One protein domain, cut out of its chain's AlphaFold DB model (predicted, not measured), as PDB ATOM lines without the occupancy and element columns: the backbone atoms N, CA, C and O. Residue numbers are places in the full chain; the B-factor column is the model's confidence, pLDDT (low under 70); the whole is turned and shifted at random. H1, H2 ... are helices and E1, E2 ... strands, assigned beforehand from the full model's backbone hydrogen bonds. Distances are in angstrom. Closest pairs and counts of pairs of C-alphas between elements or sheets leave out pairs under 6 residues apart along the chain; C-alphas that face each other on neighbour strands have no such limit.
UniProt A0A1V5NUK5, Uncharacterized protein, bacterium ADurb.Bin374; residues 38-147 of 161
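Overview. This is residues 38 to 147 of the 161 residues of an uncharacterized protein of bacterium ADurb.Bin374 (UniProt A0A1V5NUK5). A twisted, curled sheet of six strands has one face covered by the long helix H2 and, beside it, the hairpin E1 and E2; its other face is bare. The hairpin is a second, much smaller sheet, partly face to face with the large one as a lopsided sandwich, while H1 sits beside E4 and H3 lies off the sheet at one end. The printed part has 110 residues, with three named helices and eight named strands that follow along the chain as E1 E2 E3 H1 E4 H2 E5 E6 E7 E8 H3, and its class is mixed, helices and strands. The large sheet runs E3 E4 E8 E7 E6 E5, all antiparallel. The whole is compact, with a radius of gyration of the C-alphas of 13.8 A and spans of 39 by 29 by 21 A.

Along the chain. Find C-alpha 40 at (212.297, 225.209, 139.368), where E1 begins, residues 40 to 45; E2 follows at 48 to 53. Next come E3, residues 58 to 60, H1, 64 to 69, and E4, 71 to 76. From C-alpha 80 at (194.182, 230.858, 137.183), H2 runs 20.9 A to residue 94. Then read E5 at 97 to 101, E6 at 104 to 110, 18.7 A long, E7 at 113 to 120, 23.0 A, and E8 at 123 to 128. H3, residues 134 to 145, covers 16.5 A and ends at C-alpha 145, (216.397, 203.410, 126.207).

Arrangement. Look first at E5 E6 E7 E8, a meander, each strand the antiparallel neighbour of the one before: N 99 and O 106 are 2.8 A apart, N 107 and O 115 2.8 A, N 118 and O 125 2.9 A. E4 pairs with E8 through N 74 and O 124, 2.9 A, and edge strand E3 with E4 through N 59 and O 75, 2.8 A. In the hairpin E1 and E2, N 43 and O 50 are 2.7 A apart. The two sheets make a sandwich, two sheets face to face, 9.6 A centre to centre where they face each other. H2 is on one face of the large sheet, making two layers; its closest C-alphas to E5 are Gly 88 and Phe 98, 5.6 A. H1 stands at the sheet's level, at a height of 2.0 A on a local plane of just 6 C-alphas; its Glu 67 and Asn 42 of E1 have C-alphas 6.3 A apart. H3 is not on the sheet; it is close to but not clearly touching H1, about perpendicular at 78 degrees, the closest C-alphas being Leu 68 and Lys 140, 6.4 A. Every O i to N i+4 pair is within hydrogen-bond range in H2 and H3; in H1 0 of 2 are, but 3 of 3 O i to N i+3 pairs.

Size, cuts and confidence. The C-alphas farthest apart are those of Glu 81 and Ala 145, 39.8 A. The printed part has no cut, and its links between named elements are tight. Mean pLDDT of the printed part is 91.2; no printed residue is under 70.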
ATOM      1  N   ARG A  38     211.716 220.629 142.908       86.44
ATOM      2  CA  ARG A  38     210.469 221.122 143.497       86.44
ATOM      3  C   ARG A  38     210.154 222.562 143.104       86.44
ATOM      4  O   ARG A  38     208.983 222.879 142.918       86.44
ATOM      5  N   TYR A  39     211.163 223.427 143.049       89.44
ATOM      6  CA  TYR A  39     210.957 224.874 142.947       89.44
ATOM      7  C   TYR A  39     211.280 225.464 141.579       89.44
ATOM      8  O   TYR A  39     210.907 226.608 141.329       89.44
ATOM      9  N   TYR A  40     211.924 224.712 140.686       92.56
ATOM     10  CA  TYR A  40     212.297 225.209 139.368       92.56
ATOM     11  C   TYR A  40     211.953 224.219 138.262       92.56
ATOM     12  O   TYR A  40     212.029 223.003 138.429       92.56
ATOM     13  N   ILE A  41     211.617 224.779 137.106       93.81
ATOM     14  CA  ILE A  41     211.526 224.075 135.832       93.81
ATOM     15  C   ILE A  41     212.732 224.482 134.995       93.81
ATOM     16  O   ILE A  41     212.889 225.671 134.700       93.81
ATOM     17  N   ASN A  42     213.581 223.525 134.613       94.00
ATOM     18  CA  ASN A  42     214.744 223.824 133.783       94.00
ATOM     19  C   ASN A  42     214.365 223.940 132.308       94.00
ATOM     20  O   ASN A  42     213.779 223.050 131.698       94.00
ATOM     21  N   LEU A  43     214.790 225.042 131.714       93.56
ATOM     22  CA  LEU A  43     214.677 225.341 130.304       93.56
ATOM     23  C   LEU A  43     216.063 225.213 129.678       93.56
ATOM     24  O   LEU A  43     216.932 226.075 129.855       93.56
ATOM     25  N   PHE A  44     216.289 224.108 128.976       92.56
ATOM     26  CA  PHE A  44     217.563 223.853 128.312       92.56
ATOM     27  C   PHE A  44     217.708 224.731 127.069       92.56
ATOM     28  O   PHE A  44     216.917 224.615 126.125       92.56
ATOM     29  N   ASP A  45     218.711 225.606 127.090       90.25
ATOM     30  CA  ASP A  45     218.988 226.605 126.063       90.25
ATOM     31  C   ASP A  45     220.446 226.496 125.573       90.25
ATOM     32  O   ASP A  45     221.283 227.378 125.785       90.25
ATOM     33  N   GLY A  46     220.777 225.363 124.949       87.62
ATOM     34  CA  GLY A  46     222.129 225.067 124.481       87.62
ATOM     35  C   GLY A  46     223.042 224.747 125.655       87.62
ATOM     36  O   GLY A  46     222.773 223.812 126.401       87.62
ATOM     37  N   GLU A  47     224.116 225.508 125.844       86.38
ATOM     38  CA  GLU A  47     225.018 225.329 126.992       86.38
ATOM     39  C   GLU A  47     224.422 225.891 128.292       86.38
ATOM     40  O   GLU A  47     224.713 225.398 129.384       86.38
ATOM     41  N   MET A  48     223.524 226.874 128.182       88.81
ATOM     42  CA  MET A  48     222.893 227.515 129.330       88.81
ATOM     43  C   MET A  48     221.651 226.750 129.795       88.81
ATOM     44  O   MET A  48     220.899 226.178 129.004       88.81
ATOM     45  N   VAL A  49     221.407 226.791 131.105       90.94
ATOM     46  CA  VAL A  49     220.140 226.364 131.704       90.94
ATOM     47  C   VAL A  49     219.445 227.595 132.251       90.94
ATOM     48  O   VAL A  49     219.964 228.282 133.132       90.94
ATOM     49  N   ARG A  50     218.270 227.888 131.706       92.62
ATOM     50  CA  ARG A  50     217.369 228.904 132.239       92.62
ATOM     51  C   ARG A  50     216.333 228.211 133.109       92.62
ATOM     52  O   ARG A  50     216.183 226.999 133.048       92.62
ATOM     53  N   TYR A  51     215.663 228.962 133.963       92.19
ATOM     54  CA  TYR A  51     214.747 228.379 134.933       92.19
ATOM     55  C   TYR A  51     213.493 229.240 135.048       92.19
ATOM     56  O   TYR A  51     213.568 230.470 134.964       92.19
ATOM     57  N   ILE A  52     212.350 228.579 135.197       92.88
ATOM     58  CA  ILE A  52     211.076 229.177 135.600       92.88
ATOM     59  C   ILE A  52     210.788 228.703 137.017       92.88
ATOM     60  O   ILE A  52     210.991 227.532 137.329       92.88
ATOM     61  N   ASP A  53     210.331 229.612 137.870       93.38
ATOM     62  CA  ASP A  53     209.965 229.272 139.241       93.38
ATOM     63  C   ASP A  53     208.616 228.548 139.260       93.38
ATOM     64  O   ASP A  53     207.670 228.952 138.580       93.38
ATOM     65  N   VAL A  54     208.520 227.488 140.056       93.00
ATOM     66  CA  VAL A  54     207.240 226.848 140.359       93.00
ATOM     67  C   VAL A  54     206.497 227.738 141.365       93.00
ATOM     68  O   VAL A  54     207.094 228.144 142.369       93.00
ATOM     69  N   PRO A  55     205.213 228.068 141.128       91.62
ATOM     70  CA  PRO A  55     204.425 228.840 142.079       91.62
ATOM     71  C   PRO A  55     204.380 228.171 143.460       91.62
ATOM     72  O   PRO A  55     204.349 226.945 143.537       91.62
ATOM     73  N   PRO A  56     204.300 228.931 144.568       90.44
ATOM     74  CA  PRO A  56     204.220 228.352 145.913       90.44
ATOM     75  C   PRO A  56     202.945 227.519 146.145       90.44
ATOM     76  O   PRO A  56     202.925 226.662 147.021       90.44
ATOM     77  N   PHE A  57     201.904 227.763 145.346       91.50
ATOM     78  CA  PHE A  57     200.646 227.006 145.280       91.50
ATOM     79  C   PHE A  57     200.624 225.989 144.120       91.50
ATOM     80  O   PHE A  57     199.571 225.468 143.760       91.50
ATOM     81  N   GLY A  58     201.770 225.766 143.475       90.62
ATOM     82  CA  GLY A  58     201.951 224.807 142.397       90.62
ATOM     83  C   GLY A  58     202.578 223.517 142.915       90.62
ATOM     84  O   GLY A  58     203.617 223.538 143.575       90.62
ATOM     85  N   VAL A  59     201.979 222.377 142.582       91.31
ATOM     86  CA  VAL A  59     202.541 221.050 142.841       91.31
ATOM     87  C   VAL A  59     202.968 220.440 141.521       91.31
ATOM     88  O   VAL A  59     202.162 220.247 140.617       91.31
ATOM     89  N   ARG A  60     204.251 220.112 141.407       91.44
ATOM     90  CA  ARG A  60     204.795 219.463 140.220       91.44
ATOM     91  C   ARG A  60     204.263 218.033 140.078       91.44
ATOM     92  O   ARG A  60     204.350 217.256 141.028       91.44
ATOM     93  N   LEU A  61     203.724 217.697 138.905       91.12
ATOM     94  CA  LEU A  61     203.172 216.372 138.590       91.12
ATOM     95  C   LEU A  61     204.145 215.508 137.778       91.12
ATOM     96  O   LEU A  61     204.176 214.291 137.940       91.12
ATOM     97  N   THR A  62     204.956 216.131 136.923       89.94
ATOM     98  CA  THR A  62     205.945 215.451 136.071       89.94
ATOM     99  C   THR A  62     207.337 215.468 136.697       89.94
ATOM    100  O   THR A  62     207.719 216.502 137.250       89.94
ATOM    101  N   PRO A  63     208.152 214.411 136.559       88.31
ATOM    102  CA  PRO A  63     209.521 214.422 137.077       88.31
ATOM    103  C   PRO A  63     210.406 215.451 136.350       88.31
ATOM    104  O   PRO A  63     210.073 215.926 135.261       88.31
ATOM    105  N   ALA A  64     211.546 215.814 136.946       88.44
ATOM    106  CA  ALA A  64     212.509 216.745 136.337       88.44
ATOM    107  C   ALA A  64     213.006 216.294 134.953       88.44
ATOM    108  O   ALA A  64     213.261 217.117 134.079       88.44
ATOM    109  N   ASP A  65     213.114 214.985 134.724       89.88
ATOM    110  CA  ASP A  65     213.625 214.440 133.464       89.88
ATOM    111  C   ASP A  65     212.734 214.771 132.245       89.88
ATOM    112  O   ASP A  65     213.243 214.823 131.121       89.88
ATOM    113  N   ASP A  66     211.439 215.057 132.436       89.62
ATOM    114  CA  ASP A  66     210.505 215.473 131.372       89.62
ATOM    115  C   ASP A  66     210.918 216.795 130.705       89.62
ATOM    116  O   ASP A  66     210.632 217.028 129.528       89.62
ATOM    117  N   GLU A  67     211.696 217.620 131.402       91.56
ATOM    118  CA  GLU A  67     212.222 218.888 130.891       91.56
ATOM    119  C   GLU A  67     213.170 218.684 129.703       91.56
ATOM    120  O   GLU A  67     213.278 219.549 128.833       91.56
ATOM    121  N   LEU A  68     213.825 217.517 129.613       91.00
ATOM    122  CA  LEU A  68     214.660 217.144 128.462       91.00
ATOM    123  C   LEU A  68     213.831 216.984 127.181       91.00
ATOM    124  O   LEU A  68     214.379 217.020 126.079       91.00
ATOM    125  N   ARG A  69     212.515 216.797 127.313       90.62
ATOM    126  CA  ARG A  69     211.564 216.765 126.198       90.62
ATOM    127  C   ARG A  69     210.909 218.113 125.951       90.62
ATOM    128  O   ARG A  69     210.295 218.269 124.907       90.62
ATOM    129  N   GLY A  70     211.067 219.060 126.871       92.31
ATOM    130  CA  GLY A  70     210.367 220.330 126.814       92.31
ATOM    131  C   GLY A  70     208.983 220.297 127.443       92.31
ATOM    132  O   GLY A  70     208.108 221.018 126.981       92.31
ATOM    133  N   TYR A  71     208.771 219.439 128.442       93.12
ATOM    134  CA  TYR A  71     207.471 219.232 129.067       93.12
ATOM    135  C   TYR A  71     207.544 219.416 130.580       93.12
ATOM    136  O   TYR A  71     208.458 218.912 131.234       93.12
ATOM    137  N   ALA A  72     206.554 220.103 131.141       93.75
ATOM    138  CA  ALA A  72     206.301 220.104 132.573       93.75
ATOM    139  C   ALA A  72     204.803 220.249 132.849       93.75
ATOM    140  O   ALA A  72     204.117 221.040 132.207       93.75
ATOM    141  N   GLU A  73     204.305 219.528 133.847       93.75
ATOM    142  CA  GLU A  73     202.924 219.636 134.306       93.75
ATOM    143  C   GLU A  73     202.892 219.985 135.792       93.75
ATOM    144  O   GLU A  73     203.610 219.401 136.615       93.75
ATOM    145  N   LEU A  74     202.053 220.958 136.128       94.19
ATOM    146  CA  LEU A  74     201.842 221.462 137.475       94.19
ATOM    147  C   LEU A  74     200.349 221.393 137.800       94.19
ATOM    148  O   LEU A  74     199.516 221.790 136.988       94.19
ATOM    149  N   ARG A  75     200.009 220.964 139.011       94.19
ATOM    150  CA  ARG A  75     198.699 221.215 139.609       94.19
ATOM    151  C   ARG A  75     198.732 222.558 140.326       94.19
ATOM    152  O   ARG A  75     199.636 222.799 141.121       94.19
ATOM    153  N   LEU A  76     197.762 223.416 140.065       93.19
ATOM    154  CA  LEU A  76     197.590 224.722 140.679       93.19
ATOM    155  C   LEU A  76     196.482 224.635 141.730       93.19
ATOM    156  O   LEU A  76     195.346 224.305 141.420       93.19
ATOM    157  N   GLU A  77     196.805 224.963 142.978       90.94
ATOM    158  CA  GLU A  77     195.835 225.007 144.086       90.94
ATOM    159  C   GLU A  77     195.198 226.399 144.250       90.94
ATOM    160  O   GLU A  77     194.485 226.669 145.215       90.94
ATOM    161  N   ALA A  78     195.464 227.298 143.303       87.69
ATOM    162  CA  ALA A  78     194.998 228.675 143.287       87.69
ATOM    163  C   ALA A  78     194.268 228.996 141.981       87.69
ATOM    164  O   ALA A  78     194.416 228.297 140.978       87.69
ATOM    165  N   ALA A  79     193.520 230.103 141.987       88.19
ATOM    166  CA  ALA A  79     192.813 230.578 140.806       88.19
ATOM    167  C   ALA A  79     193.781 230.858 139.630       88.19
ATOM    168  O   ALA A  79     194.894 231.357 139.863       88.19
ATOM    169  N   PRO A  80     193.364 230.614 138.372       86.62
ATOM    170  CA  PRO A  80     194.182 230.858 137.183       86.62
ATOM    171  C   PRO A  80     194.770 232.272 137.104       86.62
ATOM    172  O   PRO A  80     195.909 232.437 136.663       86.62
ATOM    173  N   GLU A  81     194.060 233.303 137.582       89.62
ATOM    174  CA  GLU A  81     194.594 234.667 137.608       89.62
ATOM    175  C   GLU A  81     195.810 234.800 138.528       89.62
ATOM    176  O   GLU A  81     196.760 235.504 138.189       89.62
ATOM    177  N   GLN A  82     195.815 234.119 139.677       90.44
ATOM    178  CA  GLN A  82     196.942 234.161 140.612       90.44
ATOM    179  C   GLN A  82     198.172 233.480 140.012       90.44
ATOM    180  O   GLN A  82     199.281 234.007 140.128       90.44
ATOM    181  N   ALA A  83     197.972 232.361 139.310       89.44
ATOM    182  CA  ALA A  83     199.030 231.702 138.552       89.44
ATOM    183  C   ALA A  83     199.589 232.627 137.461       89.44
ATOM    184  O   ALA A  83     200.799 232.840 137.400       89.44
ATOM    185  N   CYS A  84     198.722 233.249 136.659       91.31
ATOM    186  CA  CYS A  84     199.133 234.200 135.626       91.31
ATOM    187  C   CYS A  84     199.917 235.386 136.202       91.31
ATOM    188  O   CYS A  84     200.966 235.743 135.672       91.31
ATOM    189  N   ASN A  85     199.443 235.975 137.302       93.06
ATOM    190  CA  ASN A  85     200.115 237.090 137.967       93.06
ATOM    191  C   ASN A  85     201.495 236.682 138.497       93.06
ATOM    192  O   ASN A  85     202.461 237.433 138.350       93.06
ATOM    193  N   PHE A  86     201.604 235.480 139.070       93.81
ATOM    194  CA  PHE A  86     202.879 234.926 139.512       93.81
ATOM    195  C   PHE A  86     203.854 234.767 138.339       93.81
ATOM    196  O   PHE A  86     204.968 235.287 138.400       93.81
ATOM    197  N   PHE A  87     203.439 234.116 137.248       93.44
ATOM    198  CA  PHE A  87     204.305 233.932 136.080       93.44
ATOM    199  C   PHE A  87     204.678 235.258 135.416       93.44
ATOM    200  O   PHE A  87     205.829 235.415 135.018       93.44
ATOM    201  N   GLY A  88     203.768 236.233 135.369       94.31
ATOM    202  CA  GLY A  88     204.069 237.587 134.908       94.31
ATOM    203  C   GLY A  88     205.151 238.267 135.752       94.31
ATOM    204  O   GLY A  88     206.120 238.795 135.207       94.31
ATOM    205  N   ALA A  89     205.044 238.196 137.083       94.44
ATOM    206  CA  ALA A  89     206.032 238.769 137.996       94.44
ATOM    207  C   ALA A  89     207.401 238.071 137.898       94.44
ATOM    208  O   ALA A  89     208.443 238.731 137.876       94.44
ATOM    209  N   ILE A  90     207.413 236.739 137.808       94.06
ATOM    210  CA  ILE A  90     208.642 235.951 137.667       94.06
ATOM    211  C   ILE A  90     209.306 236.178 136.310       94.06
ATOM    212  O   ILE A  90     210.523 236.361 136.253       94.06
ATOM    213  N   ALA A  91     208.528 236.214 135.227       93.69
ATOM    214  CA  ALA A  91     209.034 236.528 133.899       93.69
ATOM    215  C   ALA A  91     209.696 237.910 133.886       93.69
ATOM    216  O   ALA A  91     210.856 238.017 133.494       93.69
ATOM    217  N   ALA A  92     209.028 238.934 134.432       94.00
ATOM    218  CA  ALA A  92     209.588 240.278 134.544       94.00
ATOM    219  C   ALA A  92     210.898 240.296 135.353       94.00
ATOM    220  O   ALA A  92     211.895 240.862 134.907       94.00
ATOM    221  N   ARG A  93     210.939 239.610 136.505       93.69
ATOM    222  CA  ARG A  93     212.148 239.495 137.341       93.69
ATOM    223  C   ARG A  93     213.319 238.836 136.606       93.69
ATOM    224  O   ARG A  93     214.471 239.162 136.879       93.69
ATOM    225  N   ARG A  94     213.035 237.892 135.708       90.88
ATOM    226  CA  ARG A  94     214.033 237.123 134.947       90.88
ATOM    227  C   ARG A  94     214.387 237.752 133.595       90.88
ATOM    228  O   ARG A  94     215.261 237.229 132.908       90.88
ATOM    229  N   GLY A  95     213.742 238.860 133.222       92.75
ATOM    230  CA  GLY A  95     213.926 239.517 131.925       92.75
ATOM    231  C   GLY A  95     213.268 238.775 130.756       92.75
ATOM    232  O   GLY A  95     213.710 238.921 129.621       92.75
ATOM    233  N   PHE A  96     212.249 237.956 131.025       95.00
ATOM    234  CA  PHE A  96     211.444 237.265 130.014       95.00
ATOM    235  C   PHE A  96     210.198 238.089 129.674       95.00
ATOM    236  O   PHE A  96     209.713 238.869 130.494       95.00
ATOM    237  N   ILE A  97     209.647 237.882 128.480       94.94
ATOM    238  CA  ILE A  97     208.405 238.534 128.054       94.94
ATOM    239  C   ILE A  97     207.246 237.576 128.320       94.94
ATOM    240  O   ILE A  97     207.201 236.480 127.768       94.94
ATOM    241  N   PHE A  98     206.305 237.991 129.163       95.69
ATOM    242  CA  PHE A  98     205.090 237.235 129.456       95.69
ATOM    243  C   PHE A  98     203.916 237.757 128.630       95.69
ATOM    244  O   PHE A  98     203.657 238.961 128.599       95.69
ATOM    245  N   ARG A  99     203.185 236.845 127.993       94.25
ATOM    246  CA  ARG A  99     201.921 237.107 127.304       94.25
ATOM    247  C   ARG A  99     200.862 236.171 127.875       94.25
ATOM    248  O   ARG A  99     201.124 234.993 128.100       94.25
ATOM    249  N   ARG A 100     199.661 236.695 128.096       90.88
ATOM    250  CA  ARG A 100     198.490 235.923 128.522       90.88
ATOM    251  C   ARG A 100     197.421 236.025 127.447       90.88
ATOM    252  O   ARG A 100     197.202 237.113 126.920       90.88
ATOM    253  N   ASN A 101     196.751 234.915 127.174       87.31
ATOM    254  CA  ASN A 101     195.574 234.867 126.324       87.31
ATOM    255  C   ASN A 101     194.583 233.845 126.895       87.31
ATOM    256  O   ASN A 101     194.822 232.647 126.769       87.31
ATOM    257  N   ASP A 102     193.529 234.325 127.556       84.38
ATOM    258  CA  ASP A 102     192.519 233.529 128.266       84.38
ATOM    259  C   ASP A 102     193.134 232.406 129.123       84.38
ATOM    260  O   ASP A 102     193.758 232.688 130.154       84.38
ATOM    261  N   ASP A 103     193.005 231.166 128.649       85.06
ATOM    262  CA  ASP A 103     193.463 229.924 129.282       85.06
ATOM    263  C   ASP A 103     194.904 229.544 128.905       85.06
ATOM    264  O   ASP A 103     195.410 228.483 129.270       85.06
ATOM    265  N   THR A 104     195.593 230.388 128.145       91.06
ATOM    266  CA  THR A 104     196.958 230.152 127.678       91.06
ATOM    267  C   THR A 104     197.913 231.226 128.173       91.06
ATOM    268  O   THR A 104     197.594 232.414 128.266       91.06
ATOM    269  N   ILE A 105     199.128 230.794 128.489       93.44
ATOM    270  CA  ILE A 105     200.243 231.666 128.833       93.44
ATOM    271  C   ILE A 105     201.395 231.407 127.873       93.44
ATOM    272  O   ILE A 105     201.631 230.283 127.443       93.44
ATOM    273  N   GLU A 106     202.141 232.444 127.538       95.38
ATOM    274  CA  GLU A 106     203.346 232.337 126.735       95.38
ATOM    275  C   GLU A 106     204.462 233.122 127.419       95.38
ATOM    276  O   GLU A 106     204.295 234.283 127.790       95.38
ATOM    277  N   ILE A 107     205.603 232.470 127.615       95.69
ATOM    278  CA  ILE A 107     206.804 233.065 128.193       95.69
ATOM    279  C   ILE A 107     207.890 233.005 127.126       95.69
ATOM    280  O   ILE A 107     208.401 231.934 126.791       95.69
ATOM    281  N   GLU A 108     208.255 234.161 126.589       94.75
ATOM    282  CA  GLU A 108     209.380 234.306 125.680       94.75
ATOM    283  C   GLU A 108     210.649 234.580 126.478       94.75
ATOM    284  O   GLU A 108     210.830 235.625 127.106       94.75
ATOM    285  N   VAL A 109     211.535 233.595 126.456       92.62
ATOM    286  CA  VAL A 109     212.760 233.572 127.256       92.62
ATOM    287  C   VAL A 109     213.915 234.239 126.511       92.62
ATOM    288  O   VAL A 109     214.797 234.848 127.116       92.62
ATOM    289  N   ARG A 110     213.909 234.096 125.183       90.50
ATOM    290  CA  ARG A 110     214.745 234.797 124.207       90.50
ATOM    291  C   ARG A 110     214.061 234.711 122.833       90.50
ATOM    292  O   ARG A 110     213.166 233.873 122.683       90.50
ATOM    293  N   PRO A 111     214.517 235.463 121.816       87.75
ATOM    294  CA  PRO A 111     213.976 235.339 120.467       87.75
ATOM    295  C   PRO A 111     213.945 233.876 120.005       87.75
ATOM    296  O   PRO A 111     214.943 233.157 120.107       87.75
ATOM    297  N   SER A 112     212.775 233.429 119.544       85.62
ATOM    298  CA  SER A 112     212.511 232.055 119.079       85.62
ATOM    299  C   SER A 112     212.566 230.945 120.144       85.62
ATOM    300  O   SER A 112     212.474 229.771 119.784       85.62
ATOM    301  N   TYR A 113     212.665 231.275 121.437       91.75
ATOM    302  CA  TYR A 113     212.536 230.313 122.537       91.75
ATOM    303  C   TYR A 113     211.310 230.649 123.390       91.75
ATOM    304  O   TYR A 113     211.355 231.502 124.283       91.75
ATOM    305  N   LEU A 114     210.207 229.970 123.079       94.06
ATOM    306  CA  LEU A 114     208.898 230.181 123.690       94.06
ATOM    307  C   LEU A 114     208.527 228.990 124.569       94.06
ATOM    308  O   LEU A 114     208.608 227.839 124.134       94.06
ATOM    309  N   VAL A 115     208.066 229.289 125.778       95.00
ATOM    310  CA  VAL A 115     207.393 228.338 126.659       95.00
ATOM    311  C   VAL A 115     205.904 228.633 126.601       95.00
ATOM    312  O   VAL A 115     205.471 229.721 126.972       95.00
ATOM    313  N   LYS A 116     205.123 227.672 126.115       95.19
ATOM    314  CA  LYS A 116     203.668 227.771 125.993       95.19
ATOM    315  C   LYS A 116     203.009 226.974 127.102       95.19
ATOM    316  O   LYS A 116     203.261 225.781 127.235       95.19
ATOM    317  N   GLY A 117     202.173 227.638 127.877       93.81
ATOM    318  CA  GLY A 117     201.364 227.046 128.921       93.81
ATOM    319  C   GLY A 117     199.890 227.019 128.553       93.81
ATOM    320  O   GLY A 117     199.377 228.000 128.022       93.81
ATOM    321  N   THR A 118     199.209 225.933 128.892       94.00
ATOM    322  CA  THR A 118     197.747 225.843 128.852       94.00
ATOM    323  C   THR A 118     197.250 225.521 130.251       94.00
ATOM    324  O   THR A 118     197.732 224.571 130.870       94.00
ATOM    325  N   ILE A 119     196.309 226.316 130.744       91.12
ATOM    326  CA  ILE A 119     195.624 226.121 132.016       91.12
ATOM    327  C   ILE A 119     194.276 225.481 131.707       91.12
ATOM    328  O   ILE A 119     193.475 226.032 130.961       91.12
ATOM    329  N   LYS A 120     194.019 224.308 132.275       89.94
ATOM    330  CA  LYS A 120     192.722 223.645 132.197       89.94
ATOM    331  C   LYS A 120     192.355 223.152 133.585       89.94
ATOM    332  O   LYS A 120     193.066 222.319 134.139       89.94
ATOM    333  N   GLU A 121     191.246 223.660 134.119       86.88
ATOM    334  CA  GLU A 121     190.790 223.371 135.485       86.88
ATOM    335  C   GLU A 121     191.870 223.740 136.521       86.88
ATOM    336  O   GLU A 121     192.175 224.918 136.691       86.88
ATOM    337  N   ASP A 122     192.465 222.749 137.184       89.88
ATOM    338  CA  ASP A 122     193.547 222.899 138.157       89.88
ATOM    339  C   ASP A 122     194.920 222.525 137.580       89.88
ATOM    340  O   ASP A 122     195.904 222.469 138.313       89.88
ATOM    341  N   ARG A 123     195.032 222.252 136.276       92.88
ATOM    342  CA  ARG A 123     196.279 221.806 135.645       92.88
ATOM    343  C   ARG A 123     196.865 222.866 134.735       92.88
ATOM    344  O   ARG A 123     196.199 223.378 133.843       92.88
ATOM    345  N   LEU A 124     198.151 223.134 134.927       93.25
ATOM    346  CA  LEU A 124     198.979 223.911 134.021       93.25
ATOM    347  C   LEU A 124     199.974 222.984 133.330       93.25
ATOM    348  O   LEU A 124     200.850 222.397 133.967       93.25
ATOM    349  N   THR A 125     199.867 222.910 132.012       94.50
ATOM    350  CA  THR A 125     200.795 222.167 131.162       94.50
ATOM    351  C   THR A 125     201.696 223.142 130.430       94.50
ATOM    352  O   THR A 125     201.197 223.981 129.689       94.50
ATOM    353  N   LEU A 126     203.009 223.022 130.608       94.56
ATOM    354  CA  LEU A 126     204.037 223.832 129.964       94.56
ATOM    355  C   LEU A 126     204.768 223.006 128.906       94.56
ATOM    356  O   LEU A 126     205.260 221.915 129.187       94.56
ATOM    357  N   ASN A 127     204.875 223.568 127.706       94.50
ATOM    358  CA  ASN A 127     205.516 222.963 126.547       94.50
ATOM    359  C   ASN A 127     206.515 223.940 125.924       94.50
ATOM    360  O   ASN A 127     206.196 225.110 125.705       94.50
ATOM    361  N   TRP A 128     207.713 223.475 125.591       94.06
ATOM    362  CA  TRP A 128     208.728 224.258 124.886       94.06
ATOM    363  C   TRP A 128     209.606 223.358 124.024       94.06
ATOM    364  O   TRP A 128     209.588 222.142 124.150       94.06
ATOM    365  N   LYS A 129     210.403 223.950 123.133       92.62
ATOM    366  CA  LYS A 129     211.403 223.204 122.363       92.62
ATOM    367  C   LYS A 129     212.756 223.295 123.077       92.62
ATOM    368  O   LYS A 129     213.381 224.356 123.014       92.62
ATOM    369  N   PRO A 130     213.233 222.236 123.755       91.62
ATOM    370  CA  PRO A 130     214.508 222.292 124.452       91.62
ATOM    371  C   PRO A 130     215.653 222.296 123.436       91.62
ATOM    372  O   PRO A 130     215.626 221.588 122.429       91.62
ATOM    373  N   ILE A 131     216.693 223.076 123.717       91.44
ATOM    374  CA  ILE A 131     217.941 223.071 122.958       91.44
ATOM    375  C   ILE A 131     218.956 222.337 123.830       91.44
ATOM    376  O   ILE A 131     219.412 222.860 124.845       91.44
ATOM    377  N   LEU A 132     219.251 221.090 123.473       90.25
ATOM    378  CA  LEU A 132     220.105 220.203 124.261       90.25
ATOM    379  C   LEU A 132     221.540 220.203 123.727       90.25
ATOM    380  O   LEU A 132     221.763 220.169 122.518       90.25
ATOM    381  N   ASP A 133     222.508 220.185 124.640       90.00
ATOM    382  CA  ASP A 133     223.917 219.949 124.326       90.00
ATOM    383  C   ASP A 133     224.216 218.441 124.184       90.00
ATOM    384  O   ASP A 133     223.372 217.574 124.441       90.00
ATOM    385  N   GLY A 134     225.445 218.099 123.785       88.75
ATOM    386  CA  GLY A 134     225.844 216.704 123.571       88.75
ATOM    387  C   GLY A 134     225.708 215.818 124.817       88.75
ATOM    388  O   GLY A 134     225.397 214.631 124.699       88.75
ATOM    389  N   ALA A 135     225.901 216.371 126.018       88.31
ATOM    390  CA  ALA A 135     225.762 215.628 127.268       88.31
ATOM    391  C   ALA A 135     224.289 215.322 127.581       88.31
ATOM    392  O   ALA A 135     223.943 214.183 127.911       88.31
ATOM    393  N   ARG A 136     223.402 216.310 127.427       89.31
ATOM    394  CA  ARG A 136     221.963 216.165 127.674       89.31
ATOM    395  C   ARG A 136     221.278 215.316 126.611       89.31
ATOM    396  O   ARG A 136     220.404 214.534 126.966       89.31
ATOM    397  N   LEU A 137     221.727 215.368 125.355       88.69
ATOM    398  CA  LEU A 137     221.279 214.443 124.305       88.69
ATOM    399  C   LEU A 137     221.580 212.984 124.673       88.69
ATOM    400  O   LEU A 137     220.700 212.129 124.591       88.69
ATOM    401  N   ARG A 138     222.796 212.696 125.158       90.56
ATOM    402  CA  ARG A 138     223.164 211.351 125.635       90.56
ATOM    403  C   ARG A 138     222.340 210.929 126.850       90.56
ATOM    404  O   ARG A 138     221.922 209.775 126.931       90.56
ATOM    405  N   ARG A 139     222.089 211.850 127.790       88.88
ATOM    406  CA  ARG A 139     221.232 211.589 128.960       88.88
ATOM    407  C   ARG A 139     219.801 211.265 128.535       88.88
ATOM    408  O   ARG A 139     219.277 210.252 128.987       88.88
ATOM    409  N   LYS A 140     219.209 212.070 127.648       87.88
ATOM    410  CA  LYS A 140     217.876 211.841 127.076       87.88
ATOM    411  C   LYS A 140     217.794 210.453 126.438       87.88
ATOM    412  O   LYS A 140     216.987 209.641 126.876       87.88
ATOM    413  N   ALA A 141     218.715 210.131 125.528       88.44
ATOM    414  CA  ALA A 141     218.759 208.830 124.858       88.44
ATOM    415  C   ALA A 141     218.887 207.650 125.842       88.44
ATOM    416  O   ALA A 141     218.245 206.615 125.672       88.44
ATOM    417  N   LYS A 142     219.684 207.800 126.910       90.12
ATOM    418  CA  LYS A 142     219.820 206.777 127.957       90.12
ATOM    419  C   LYS A 142     218.513 206.565 128.728       90.12
ATOM    420  O   LYS A 142     218.180 205.426 129.044       90.12
ATOM    421  N   LEU A 143     217.793 207.639 129.048       87.50
ATOM    422  CA  LEU A 143     216.522 207.560 129.771       87.50
ATOM    423  C   LEU A 143     215.402 206.974 128.900       87.50
ATOM    424  O   LEU A 143     214.607 206.177 129.397       87.50
ATOM    425  N   GLU A 144     215.387 207.300 127.607       88.25
ATOM    426  CA  GLU A 144     214.472 206.711 126.620       88.25
ATOM    427  C   GLU A 144     214.738 205.217 126.424       88.25
ATOM    428  O   GLU A 144     213.811 204.409 126.455       88.25
ATOM    429  N   ALA A 145     216.008 204.818 126.291       87.75
ATOM    430  CA  ALA A 145     216.397 203.410 126.207       87.75
ATOM    431  C   ALA A 145     216.031 202.620 127.476       87.75
ATOM    432  O   ALA A 145     215.693 201.442 127.393       87.75
ATOM    433  N   ALA A 146     216.069 203.267 128.643       87.38
ATOM    434  CA  ALA A 146     215.661 202.676 129.915       87.38
ATOM    435  C   ALA A 146     214.135 202.669 130.139       87.38
ATOM    436  O   ALA A 146     213.691 202.209 131.191       87.38
ATOM    437  N   GLY A 147     213.336 203.216 129.213       82.75
ATOM    438  CA  GLY A 147     211.879 203.328 129.349       82.75
ATOM    439  C   GLY A 147     211.416 204.286 130.454       82.75
ATOM    440  O   GLY A 147     210.249 204.270 130.827       82.75
TER     441      GLY A 147